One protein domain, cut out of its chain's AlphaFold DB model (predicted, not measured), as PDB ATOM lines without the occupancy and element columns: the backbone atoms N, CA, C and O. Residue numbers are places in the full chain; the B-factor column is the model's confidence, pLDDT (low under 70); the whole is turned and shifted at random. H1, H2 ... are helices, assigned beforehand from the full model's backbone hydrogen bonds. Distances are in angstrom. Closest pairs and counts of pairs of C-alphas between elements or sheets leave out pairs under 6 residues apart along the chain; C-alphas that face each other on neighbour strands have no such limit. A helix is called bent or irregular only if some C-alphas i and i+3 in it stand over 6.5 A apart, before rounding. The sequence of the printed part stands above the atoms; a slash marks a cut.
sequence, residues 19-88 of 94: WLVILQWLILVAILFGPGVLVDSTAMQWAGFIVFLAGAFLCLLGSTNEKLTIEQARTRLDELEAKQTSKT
ATOM      1  N   TRP A  19      28.989  -9.048  31.312       85.88
ATOM      2  CA  TRP A  19      27.808  -9.390  32.105       85.88
ATOM      3  C   TRP A  19      26.578  -8.524  31.782       85.88
ATOM      4  O   TRP A  19      25.469  -9.041  31.835       85.88
ATOM      5  N   LEU A  20      26.745  -7.248  31.398       86.75
ATOM      6  CA  LEU A  20      25.620  -6.388  31.000       86.75
ATOM      7  C   LEU A  20      24.992  -6.868  29.695       86.75
ATOM      8  O   LEU A  20      23.773  -6.845  29.559       86.75
ATOM      9  N   VAL A  21      25.816  -7.344  28.758       83.69
ATOM     10  CA  VAL A  21      25.330  -7.924  27.500       83.69
ATOM     11  C   VAL A  21      24.518  -9.183  27.801       83.69
ATOM     12  O   VAL A  21      23.400  -9.320  27.316       83.69
ATOM     13  N   ILE A  22      25.032 -10.066  28.664       86.06
ATOM     14  CA  ILE A  22      24.324 -11.287  29.083       86.06
ATOM     15  C   ILE A  22      23.003 -10.945  29.788       86.06
ATOM     16  O   ILE A  22      21.968 -11.524  29.462       86.06
ATOM     17  N   LEU A  23      23.013  -9.979  30.711       91.12
ATOM     18  CA  LEU A  23      21.813  -9.545  31.427       91.12
ATOM     19  C   LEU A  23      20.757  -8.982  30.468       91.12
ATOM     20  O   LEU A  23      19.580  -9.311  30.592       91.12
ATOM     21  N   GLN A  24      21.168  -8.175  29.489       86.75
ATOM     22  CA  GLN A  24      20.264  -7.613  28.489       86.75
ATOM     23  C   GLN A  24      19.569  -8.706  27.668       86.75
ATOM     24  O   GLN A  24      18.359  -8.630  27.447       86.75
ATOM     25  N   TRP A  25      20.306  -9.746  27.266       83.81
ATOM     26  CA  TRP A  25      19.729 -10.900  26.573       83.81
ATOM     27  C   TRP A  25      18.751 -11.681  27.456       83.81
ATOM     28  O   TRP A  25      17.670 -12.036  26.989       83.81
ATOM     29  N   LEU A  26      19.074 -11.899  28.735       86.00
ATOM     30  CA  LEU A  26      18.168 -12.574  29.673       86.00
ATOM     31  C   LEU A  26      16.871 -11.789  29.895       86.00
ATOM     32  O   LEU A  26      15.794 -12.382  29.895       86.00
ATOM     33  N   ILE A  27      16.957 -10.464  30.039       88.81
ATOM     34  CA  ILE A  27      15.782  -9.595  30.185       88.81
ATOM     35  C   ILE A  27      14.903  -9.666  28.933       88.81
ATOM     36  O   ILE A  27      13.687  -9.796  29.051       88.81
ATOM     37  N   LEU A  28      15.503  -9.627  27.738       84.75
ATOM     38  CA  LEU A  28      14.762  -9.759  26.482       84.75
ATOM     39  C   LEU A  28      13.991 -11.079  26.412       84.75
ATOM     40  O   LEU A  28      12.805 -11.071  26.091       84.75
ATOM     41  N   VAL A  29      14.632 -12.196  26.761       83.62
ATOM     42  CA  VAL A  29      13.967 -13.506  26.801       83.62
ATOM     43  C   VAL A  29      12.839 -13.512  27.836       83.62
ATOM     44  O   VAL A  29      11.732 -13.951  27.532       83.62
ATOM     45  N   ALA A  30      13.072 -12.974  29.034       84.12
ATOM     46  CA  ALA A  30      12.062 -12.921  30.088       84.12
ATOM     47  C   ALA A  30      10.836 -12.080  29.696       84.12
ATOM     48  O   ALA A  30       9.713 -12.485  29.972       84.12
ATOM     49  N   ILE A  31      11.020 -10.944  29.016       83.75
ATOM     50  CA  ILE A  31       9.909 -10.110  28.527       83.75
ATOM     51  C   ILE A  31       9.100 -10.849  27.459       83.75
ATOM     52  O   ILE A  31       7.878 -10.731  27.413       83.75
ATOM     53  N   LEU A  32       9.775 -11.607  26.600       78.12
ATOM     54  CA  LEU A  32       9.148 -12.218  25.437       78.12
ATOM     55  C   LEU A  32       8.437 -13.540  25.761       78.12
ATOM     56  O   LEU A  32       7.415 -13.851  25.158       78.12
ATOM     57  N   PHE A  33       8.951 -14.298  26.732       78.12
ATOM     58  CA  PHE A  33       8.375 -15.570  27.177       78.12
ATOM     59  C   PHE A  33       7.562 -15.453  28.469       78.12
ATOM     60  O   PHE A  33       6.627 -16.226  28.669       78.12
ATOM     61  N   GLY A  34       7.877 -14.488  29.336       77.06
ATOM     62  CA  GLY A  34       7.250 -14.307  30.649       77.06
ATOM     63  C   GLY A  34       5.723 -14.214  30.605       77.06
ATOM     64  O   GLY A  34       5.072 -14.959  31.335       77.06
ATOM     65  N   PRO A  35       5.119 -13.398  29.719       78.44
ATOM     66  CA  PRO A  35       3.664 -13.341  29.582       78.44
ATOM     67  C   PRO A  35       3.050 -14.678  29.149       78.44
ATOM     68  O   PRO A  35       1.995 -15.059  29.644       78.44
ATOM     69  N   GLY A  36       3.721 -15.424  28.263       74.44
ATOM     70  CA  GLY A  36       3.243 -16.726  27.789       74.44
ATOM     71  C   GLY A  36       3.322 -17.826  28.849       74.44
ATOM     72  O   GLY A  36       2.488 -18.729  28.852       74.44
ATOM     73  N   VAL A  37       4.292 -17.748  29.764       76.44
ATOM     74  CA  VAL A  37       4.389 -18.652  30.923       76.44
ATOM     75  C   VAL A  37       3.343 -18.297  31.978       76.44
ATOM     76  O   VAL A  37       2.679 -19.187  32.487       76.44
ATOM     77  N   LEU A  38       3.135 -17.009  32.273       79.38
ATOM     78  CA  LEU A  38       2.157 -16.573  33.281       79.38
ATOM     79  C   LEU A  38       0.705 -16.915  32.922       79.38
ATOM     80  O   LEU A  38      -0.129 -17.044  33.813       79.38
ATOM     81  N   VAL A  39       0.397 -17.025  31.629       85.38
ATOM     82  CA  VAL A  39      -0.958 -17.291  31.116       85.38
ATOM     83  C   VAL A  39      -1.129 -18.767  30.704       85.38
ATOM     84  O   VAL A  39      -2.160 -19.123  30.142       85.38
ATOM     85  N   ASP A  40      -0.129 -19.631  30.941       78.44
ATOM     86  CA  ASP A  40      -0.095 -21.037  30.483       78.44
ATOM     87  C   ASP A  40      -0.432 -21.204  28.982       78.44
ATOM     88  O   ASP A  40      -0.958 -22.220  28.523       78.44
ATOM     89  N   SER A  41      -0.116 -20.188  28.176       79.31
ATOM     90  CA  SER A  41      -0.452 -20.153  26.755       79.31
ATOM     91  C   SER A  41       0.748 -20.568  25.918       79.31
ATOM     92  O   SER A  41       1.645 -19.773  25.617       79.31
ATOM     93  N   THR A  42       0.740 -21.827  25.482       80.06
ATOM     94  CA  THR A  42       1.768 -22.384  24.591       80.06
ATOM     95  C   THR A  42       1.881 -21.587  23.287       80.06
ATOM     96  O   THR A  42       2.986 -21.353  22.802       80.06
ATOM     97  N   ALA A  43       0.766 -21.076  22.756       80.19
ATOM     98  CA  ALA A  43       0.752 -20.239  21.557       80.19
ATOM     99  C   ALA A  43       1.542 -18.929  21.737       80.19
ATOM    100  O   ALA A  43       2.284 -18.525  20.841       80.19
ATOM    101  N   MET A  44       1.438 -18.285  22.904       80.94
ATOM    102  CA  MET A  44       2.189 -17.059  23.202       80.94
ATOM    103  C   MET A  44       3.685 -17.324  23.402       80.94
ATOM    104  O   MET A  44       4.505 -16.496  23.008       80.94
ATOM    105  N   GLN A  45       4.055 -18.490  23.939       77.75
ATOM    106  CA  GLN A  45       5.458 -18.902  24.050       77.75
ATOM    107  C   GLN A  45       6.096 -19.092  22.664       77.75
ATOM    108  O   GLN A  45       7.209 -18.627  22.422       77.75
ATOM    109  N   TRP A  46       5.367 -19.701  21.721       82.06
ATOM    110  CA  TRP A  46       5.816 -19.841  20.332       82.06
ATOM    111  C   TRP A  46       5.871 -18.506  19.584       82.06
ATOM    112  O   TRP A  46       6.820 -18.270  18.836       82.06
ATOM    113  N   ALA A  47       4.911 -17.607  19.817       81.19
ATOM    114  CA  ALA A  47       4.953 -16.255  19.261       81.19
ATOM    115  C   ALA A  47       6.202 -15.496  19.739       81.19
ATOM    116  O   ALA A  47       6.910 -14.895  18.929       81.19
ATOM    117  N   GLY A  48       6.524 -15.593  21.033       77.69
ATOM    118  CA  GLY A  48       7.754 -15.036  21.583       77.69
ATOM    119  C   GLY A  48       9.007 -15.666  20.971       77.69
ATOM    120  O   GLY A  48       9.905 -14.955  20.530       77.69
ATOM    121  N   PHE A  49       9.049 -16.993  20.833       80.38
ATOM    122  CA  PHE A  49      10.170 -17.686  20.198       80.38
ATOM    123  C   PHE A  49      10.432 -17.206  18.764       80.38
ATOM    124  O   PHE A  49      11.577 -16.927  18.415       80.38
ATOM    125  N   ILE A  50       9.387 -17.038  17.949       84.69
ATOM    126  CA  ILE A  50       9.520 -16.569  16.562       84.69
ATOM    127  C   ILE A  50      10.089 -15.145  16.513       84.69
ATOM    128  O   ILE A  50      11.005 -14.875  15.734       84.69
ATOM    129  N   VAL A  51       9.593 -14.242  17.365       84.19
ATOM    130  CA  VAL A  51      10.082 -12.855  17.435       84.19
ATOM    131  C   VAL A  51      11.541 -12.806  17.895       84.19
ATOM    132  O   VAL A  51      12.340 -12.063  17.322       84.19
ATOM    133  N   PHE A  52      11.919 -13.632  18.874       83.00
ATOM    134  CA  PHE A  52      13.306 -13.750  19.322       83.00
ATOM    135  C   PHE A  52      14.224 -14.201  18.186       83.00
ATOM    136  O   PHE A  52      15.281 -13.611  17.964       83.00
ATOM    137  N   LEU A  53      13.805 -15.226  17.444       84.06
ATOM    138  CA  LEU A  53      14.583 -15.813  16.357       84.06
ATOM    139  C   LEU A  53      14.764 -14.825  15.197       84.06
ATOM    140  O   LEU A  53      15.868 -14.694  14.671       84.06
ATOM    141  N   ALA A  54      13.719 -14.062  14.861       84.19
ATOM    142  CA  ALA A  54      13.796 -12.980  13.881       84.19
ATOM    143  C   ALA A  54      14.767 -11.867  14.322       84.19
ATOM    144  O   ALA A  54      15.602 -11.426  13.531       84.19
ATOM    145  N   GLY A  55      14.712 -11.445  15.590       83.50
ATOM    146  CA  GLY A  55      15.633 -10.449  16.146       83.50
ATOM    147  C   GLY A  55      17.088 -10.927  16.161       83.50
ATOM    148  O   GLY A  55      17.986 -10.198  15.738       83.50
ATOM    149  N   ALA A  56      17.324 -12.174  16.573       82.50
ATOM    150  CA  ALA A  56      18.649 -12.786  16.557       82.50
ATOM    151  C   ALA A  56      19.218 -12.873  15.132       82.50
ATOM    152  O   ALA A  56      20.384 -12.546  14.911       82.50
ATOM    153  N   PHE A  57      18.387 -13.243  14.154       84.00
ATOM    154  CA  PHE A  57      18.782 -13.292  12.748       84.00
ATOM    155  C   PHE A  57      19.174 -11.908  12.205       84.00
ATOM    156  O   PHE A  57      20.213 -11.773  11.559       84.00
ATOM    157  N   LEU A  58      18.410 -10.862  12.532       81.38
ATOM    158  CA  LEU A  58      18.750  -9.481  12.167       81.38
ATOM    159  C   LEU A  58      20.059  -9.011  12.817       81.38
ATOM    160  O   LEU A  58      20.874  -8.372  12.153       81.38
ATOM    161  N   CYS A  59      20.306  -9.364  14.081       77.38
ATOM    162  CA  CYS A  59      21.580  -9.075  14.742       77.38
ATOM    163  C   CYS A  59      22.767  -9.768  14.061       77.38
ATOM    164  O   CYS A  59      23.829  -9.159  13.928       77.38
ATOM    165  N   LEU A  60      22.600 -11.016  13.612       75.12
ATOM    166  CA  LEU A  60      23.642 -11.740  12.880       75.12
ATOM    167  C   LEU A  60      23.923 -11.100  11.515       75.12
ATOM    168  O   LEU A  60      25.088 -10.924  11.161       75.12
ATOM    169  N   LEU A  61      22.883 -10.685  10.786       74.38
ATOM    170  CA  LEU A  61      23.032  -9.968   9.515       74.38
ATOM    171  C   LEU A  61      23.692  -8.594   9.684       74.38
ATOM    172  O   LEU A  61      24.485  -8.191   8.839       74.38
ATOM    173  N   GLY A  62      23.415  -7.887  10.780       63.25
ATOM    174  CA  GLY A  62      24.064  -6.611  11.094       63.25
ATOM    175  C   GLY A  62      25.530  -6.739  11.532       63.25
ATOM    176  O   GLY A  62      26.234  -5.734  11.603       63.25
ATOM    177  N   SER A  63      26.015  -7.954  11.819       60.88
ATOM    178  CA  SER A  63      27.389  -8.220  12.271       60.88
ATOM    179  C   SER A  63      28.358  -8.538  11.125       60.88
ATOM    180  O   SER A  63      29.379  -9.206  11.313       60.88
ATOM    181  N   THR A  64      28.085  -8.044   9.917       53.41
ATOM    182  CA  THR A  64      29.081  -8.043   8.844       53.41
ATOM    183  C   THR A  64      30.176  -7.040   9.201       53.41
ATOM    184  O   THR A  64      30.122  -5.872   8.826       53.41
ATOM    185  N   ASN A  65      31.171  -7.489   9.967       51.97
ATOM    186  CA  ASN A  65      32.435  -6.779  10.097       51.97
ATOM    187  C   ASN A  65      33.029  -6.652   8.693       51.97
ATOM    188  O   ASN A  65      33.449  -7.647   8.095       51.97
ATOM    189  N   GLU A  66      33.018  -5.429   8.176       53.38
ATOM    190  CA  GLU A  66      33.630  -5.041   6.915       53.38
ATOM    191  C   GLU A  66      35.139  -5.291   7.032       53.38
ATOM    192  O   GLU A  66      35.908  -4.483   7.551       53.38
ATOM    193  N   LYS A  67      35.573  -6.491   6.634       53.41
ATOM    194  CA  LYS A  67      36.990  -6.821   6.499       53.41
ATOM    195  C   LYS A  67      37.518  -6.030   5.302       53.41
ATOM    196  O   LYS A  67      37.450  -6.510   4.175       53.41
ATOM    197  N   LEU A  68      37.996  -4.814   5.550       56.66
ATOM    198  CA  LEU A  68      38.647  -3.987   4.536       56.66
ATOM    199  C   LEU A  68      39.908  -4.695   4.035       56.66
ATOM    200  O   LEU A  68      40.742  -5.147   4.825       56.66
ATOM    201  N   THR A  69      40.055  -4.792   2.716       64.81
ATOM    202  CA  THR A  69      41.314  -5.232   2.107       64.81
ATOM    203  C   THR A  69      42.385  -4.151   2.304       64.81
ATOM    204  O   THR A  69      42.071  -2.980   2.524       64.81
ATOM    205  N   ILE A  70      43.668  -4.526   2.240       64.31
ATOM    206  CA  ILE A  70      44.802  -3.607   2.485       64.31
ATOM    207  C   ILE A  70      44.718  -2.353   1.599       64.31
ATOM    208  O   ILE A  70      45.031  -1.253   2.049       64.31
ATOM    209  N   GLU A  71      44.269  -2.515   0.354       63.44
ATOM    210  CA  GLU A  71      44.099  -1.411  -0.592       63.44
ATOM    211  C   GLU A  71      43.012  -0.435  -0.134       63.44
ATOM    212  O   GLU A  71      43.253   0.768  -0.088       63.44
ATOM    213  N   GLN A  72      41.861  -0.942   0.315       67.25
ATOM    214  CA  GLN A  72      40.785  -0.101   0.839       67.25
ATOM    215  C   GLN A  72      41.187   0.603   2.140       67.25
ATOM    216  O   GLN A  72      40.806   1.751   2.365       67.25
ATOM    217  N   ALA A  73      41.987  -0.053   2.988       70.38
ATOM    218  CA  ALA A  73      42.529   0.561   4.196       70.38
ATOM    219  C   ALA A  73      43.473   1.733   3.870       70.38
ATOM    220  O   ALA A  73      43.399   2.762   4.537       70.38
ATOM    221  N   ARG A  74      44.306   1.613   2.823       72.25
ATOM    222  CA  ARG A  74      45.172   2.707   2.351       72.25
ATOM    223  C   ARG A  74      44.367   3.870   1.784       72.25
ATOM    224  O   ARG A  74      44.577   4.991   2.221       72.25
ATOM    225  N   THR A  75      43.392   3.605   0.912       77.31
ATOM    226  CA  THR A  75      42.527   4.663   0.360       77.31
ATOM    227  C   THR A  75      41.813   5.443   1.464       77.31
ATOM    228  O   THR A  75      41.761   6.669   1.429       77.31
ATOM    229  N   ARG A  76      41.310   4.751   2.496       74.06
ATOM    230  CA  ARG A  76      40.682   5.409   3.652       74.06
ATOM    231  C   ARG A  76      41.676   6.198   4.504       74.06
ATOM    232  O   ARG A  76      41.284   7.218   5.066       74.06
ATOM    233  N   LEU A  77      42.926   5.749   4.619       78.00
ATOM    234  CA  LEU A  77      43.973   6.489   5.328       78.00
ATOM    235  C   LEU A  77      44.301   7.802   4.600       78.00
ATOM    236  O   LEU A  77      44.276   8.861   5.224       78.00
ATOM    237  N   ASP A  78      44.489   7.738   3.280       81.38
ATOM    238  CA  ASP A  78      44.796   8.900   2.437       81.38
ATOM    239  C   ASP A  78      43.662   9.943   2.485       81.38
ATOM    240  O   ASP A  78      43.900  11.146   2.610       81.38
ATOM    241  N   GLU A  79      42.400   9.494   2.471       78.00
ATOM    242  CA  GLU A  79      41.230  10.368   2.637       78.00
ATOM    243  C   GLU A  79      41.195  11.078   4.002       78.00
ATOM    244  O   GLU A  79      40.767  12.235   4.102       78.00
ATOM    245  N   LEU A  80      41.614  10.396   5.072       77.81
ATOM    246  CA  LEU A  80      41.660  10.965   6.419       77.81
ATOM    247  C   LEU A  80      42.805  11.975   6.567       77.81
ATOM    248  O   LEU A  80      42.593  13.035   7.163       77.81
ATOM    249  N   GLU A  81      43.975  11.701   5.987       77.12
ATOM    250  CA  GLU A  81      45.108  12.634   5.959       77.12
ATOM    251  C   GLU A  81      44.785  13.898   5.144       77.12
ATOM    252  O   GLU A  81      45.027  15.023   5.597       77.12
ATOM    253  N   ALA A  82      44.123  13.749   3.992       74.31
ATOM    254  CA  ALA A  82      43.639  14.876   3.191       74.31
ATOM    255  C   ALA A  82      42.595  15.736   3.943       74.31
ATOM    256  O   ALA A  82      42.561  16.968   3.838       74.31
ATOM    257  N   LYS A  83      41.744  15.111   4.769       72.56
ATOM    258  CA  LYS A  83      40.796  15.836   5.635       72.56
ATOM    259  C   LYS A  83      41.458  16.530   6.829       72.56
ATOM    260  O   LYS A  83      40.976  17.578   7.252       72.56
ATOM    261  N   GLN A  84      42.534  15.987   7.397       70.69
ATOM    262  CA  GLN A  84      43.251  16.644   8.501       70.69
ATOM    263  C   GLN A  84      44.078  17.844   8.033       70.69
ATOM    264  O   GLN A  84      44.078  18.890   8.689       70.69
ATOM    265  N   THR A  85      44.724  17.729   6.876       64.00
ATOM    266  CA  THR A  85      45.495  18.825   6.272       64.00
ATOM    267  C   THR A  85      44.601  20.001   5.871       64.00
ATOM    268  O   THR A  85      44.956  21.149   6.118       64.00
ATOM    269  N   SER A  86      43.389  19.738   5.369       60.59
ATOM    270  CA  SER A  86      42.401  20.787   5.054       60.59
ATOM    271  C   SER A  86      41.732  21.432   6.276       60.59
ATOM    272  O   SER A  86      41.246  22.559   6.180       60.59
ATOM    273  N   LYS A  87      41.716  20.766   7.442       58.94
ATOM    274  CA  LYS A  87      41.123  21.298   8.686       58.94
ATOM    275  C   LYS A  87      42.123  22.035   9.583       58.94
ATOM    276  O   LYS A  87      41.724  22.573  10.613       58.94
ATOM    277  N   THR A  88      43.395  22.097   9.198       54.31
ATOM    278  CA  THR A  88      44.394  22.931   9.872       54.31
ATOM    279  C   THR A  88      44.518  24.246   9.098       54.31
ATOM    280  O   THR A  88      45.327  24.324   8.173       54.31
TER     281      THR A  88
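This is residues 19 to 88 of the 94 residues of an uncharacterized protein of Parasedimentitalea marina (UniProt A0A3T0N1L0). A helical hairpin of two long helices, H1 and H2, makes one end of an elongated model, and a third helix, H3, is set off from it at the other end by a drawn-out link, residues 62 to 69. H1 and H2 come together near their tight link, and residues 19 to 27 of H1 and 53 to 61 of H2 stand free. The printed part has 70 residues with three named helices, in the order H1, H2, H3, and no named strand; the class is all helix. The whole is extended, with a radius of gyration of the C-alphas of 21.9 A and spans of 65 by 24 by 20 A.

H1, residues 19 to 38, and H2, residues 42 to 61, form a helical hairpin. They touch with 16 pairs of C-alphas within 8 A, and the closest C-alphas are those of Gly 36 and Met 44, 4.7 A apart. H1 touches H2 with residues 29 to 37 alone. The two helices run opposite ways at a shallow tilt of 27 degrees, with their centres 12.1 A apart. H1 has a kink of 38 degrees near residue 32, and it is only just irregular: C-alphas 32 and 35 are 7.0 A apart. H3, residues 70 to 87, touches no helix; it is apart from H1 and from H2. In H2 and H3 every O i to N i+4 pair is within hydrogen-bond range, while in H1 14 of 16 are.

H1 begins with the C-alpha of Trp 19 at (27.808, -9.390, 32.105) and measures 26.7 A from first to last C-alpha, ending at Leu 38. After three residues H2 begins at Thr 42, with its C-alpha at (1.768, -22.384, 24.591), and it is 28.9 A long to Leu 61. H3 begins at Ile 70 and is 25.9 A long; it ends at Lys 87, with its C-alpha at (41.123, 21.298, 8.686).

The outline is a rod, and the two C-alphas farthest apart are those of Asp 40 and Thr 88, at 65.9 A. The C-alphas of the first and last printed residues, Trp 19 and Thr 88, are 42.6 A apart. The printed part has no cut. The link from H1 to H2 is tight and the link from H2 to H3, with 8 residues, is short; neither is long. The mean pLDDT of the printed part is 75.9, and it is under 70 in residues 62 to 72 and 85 to 88.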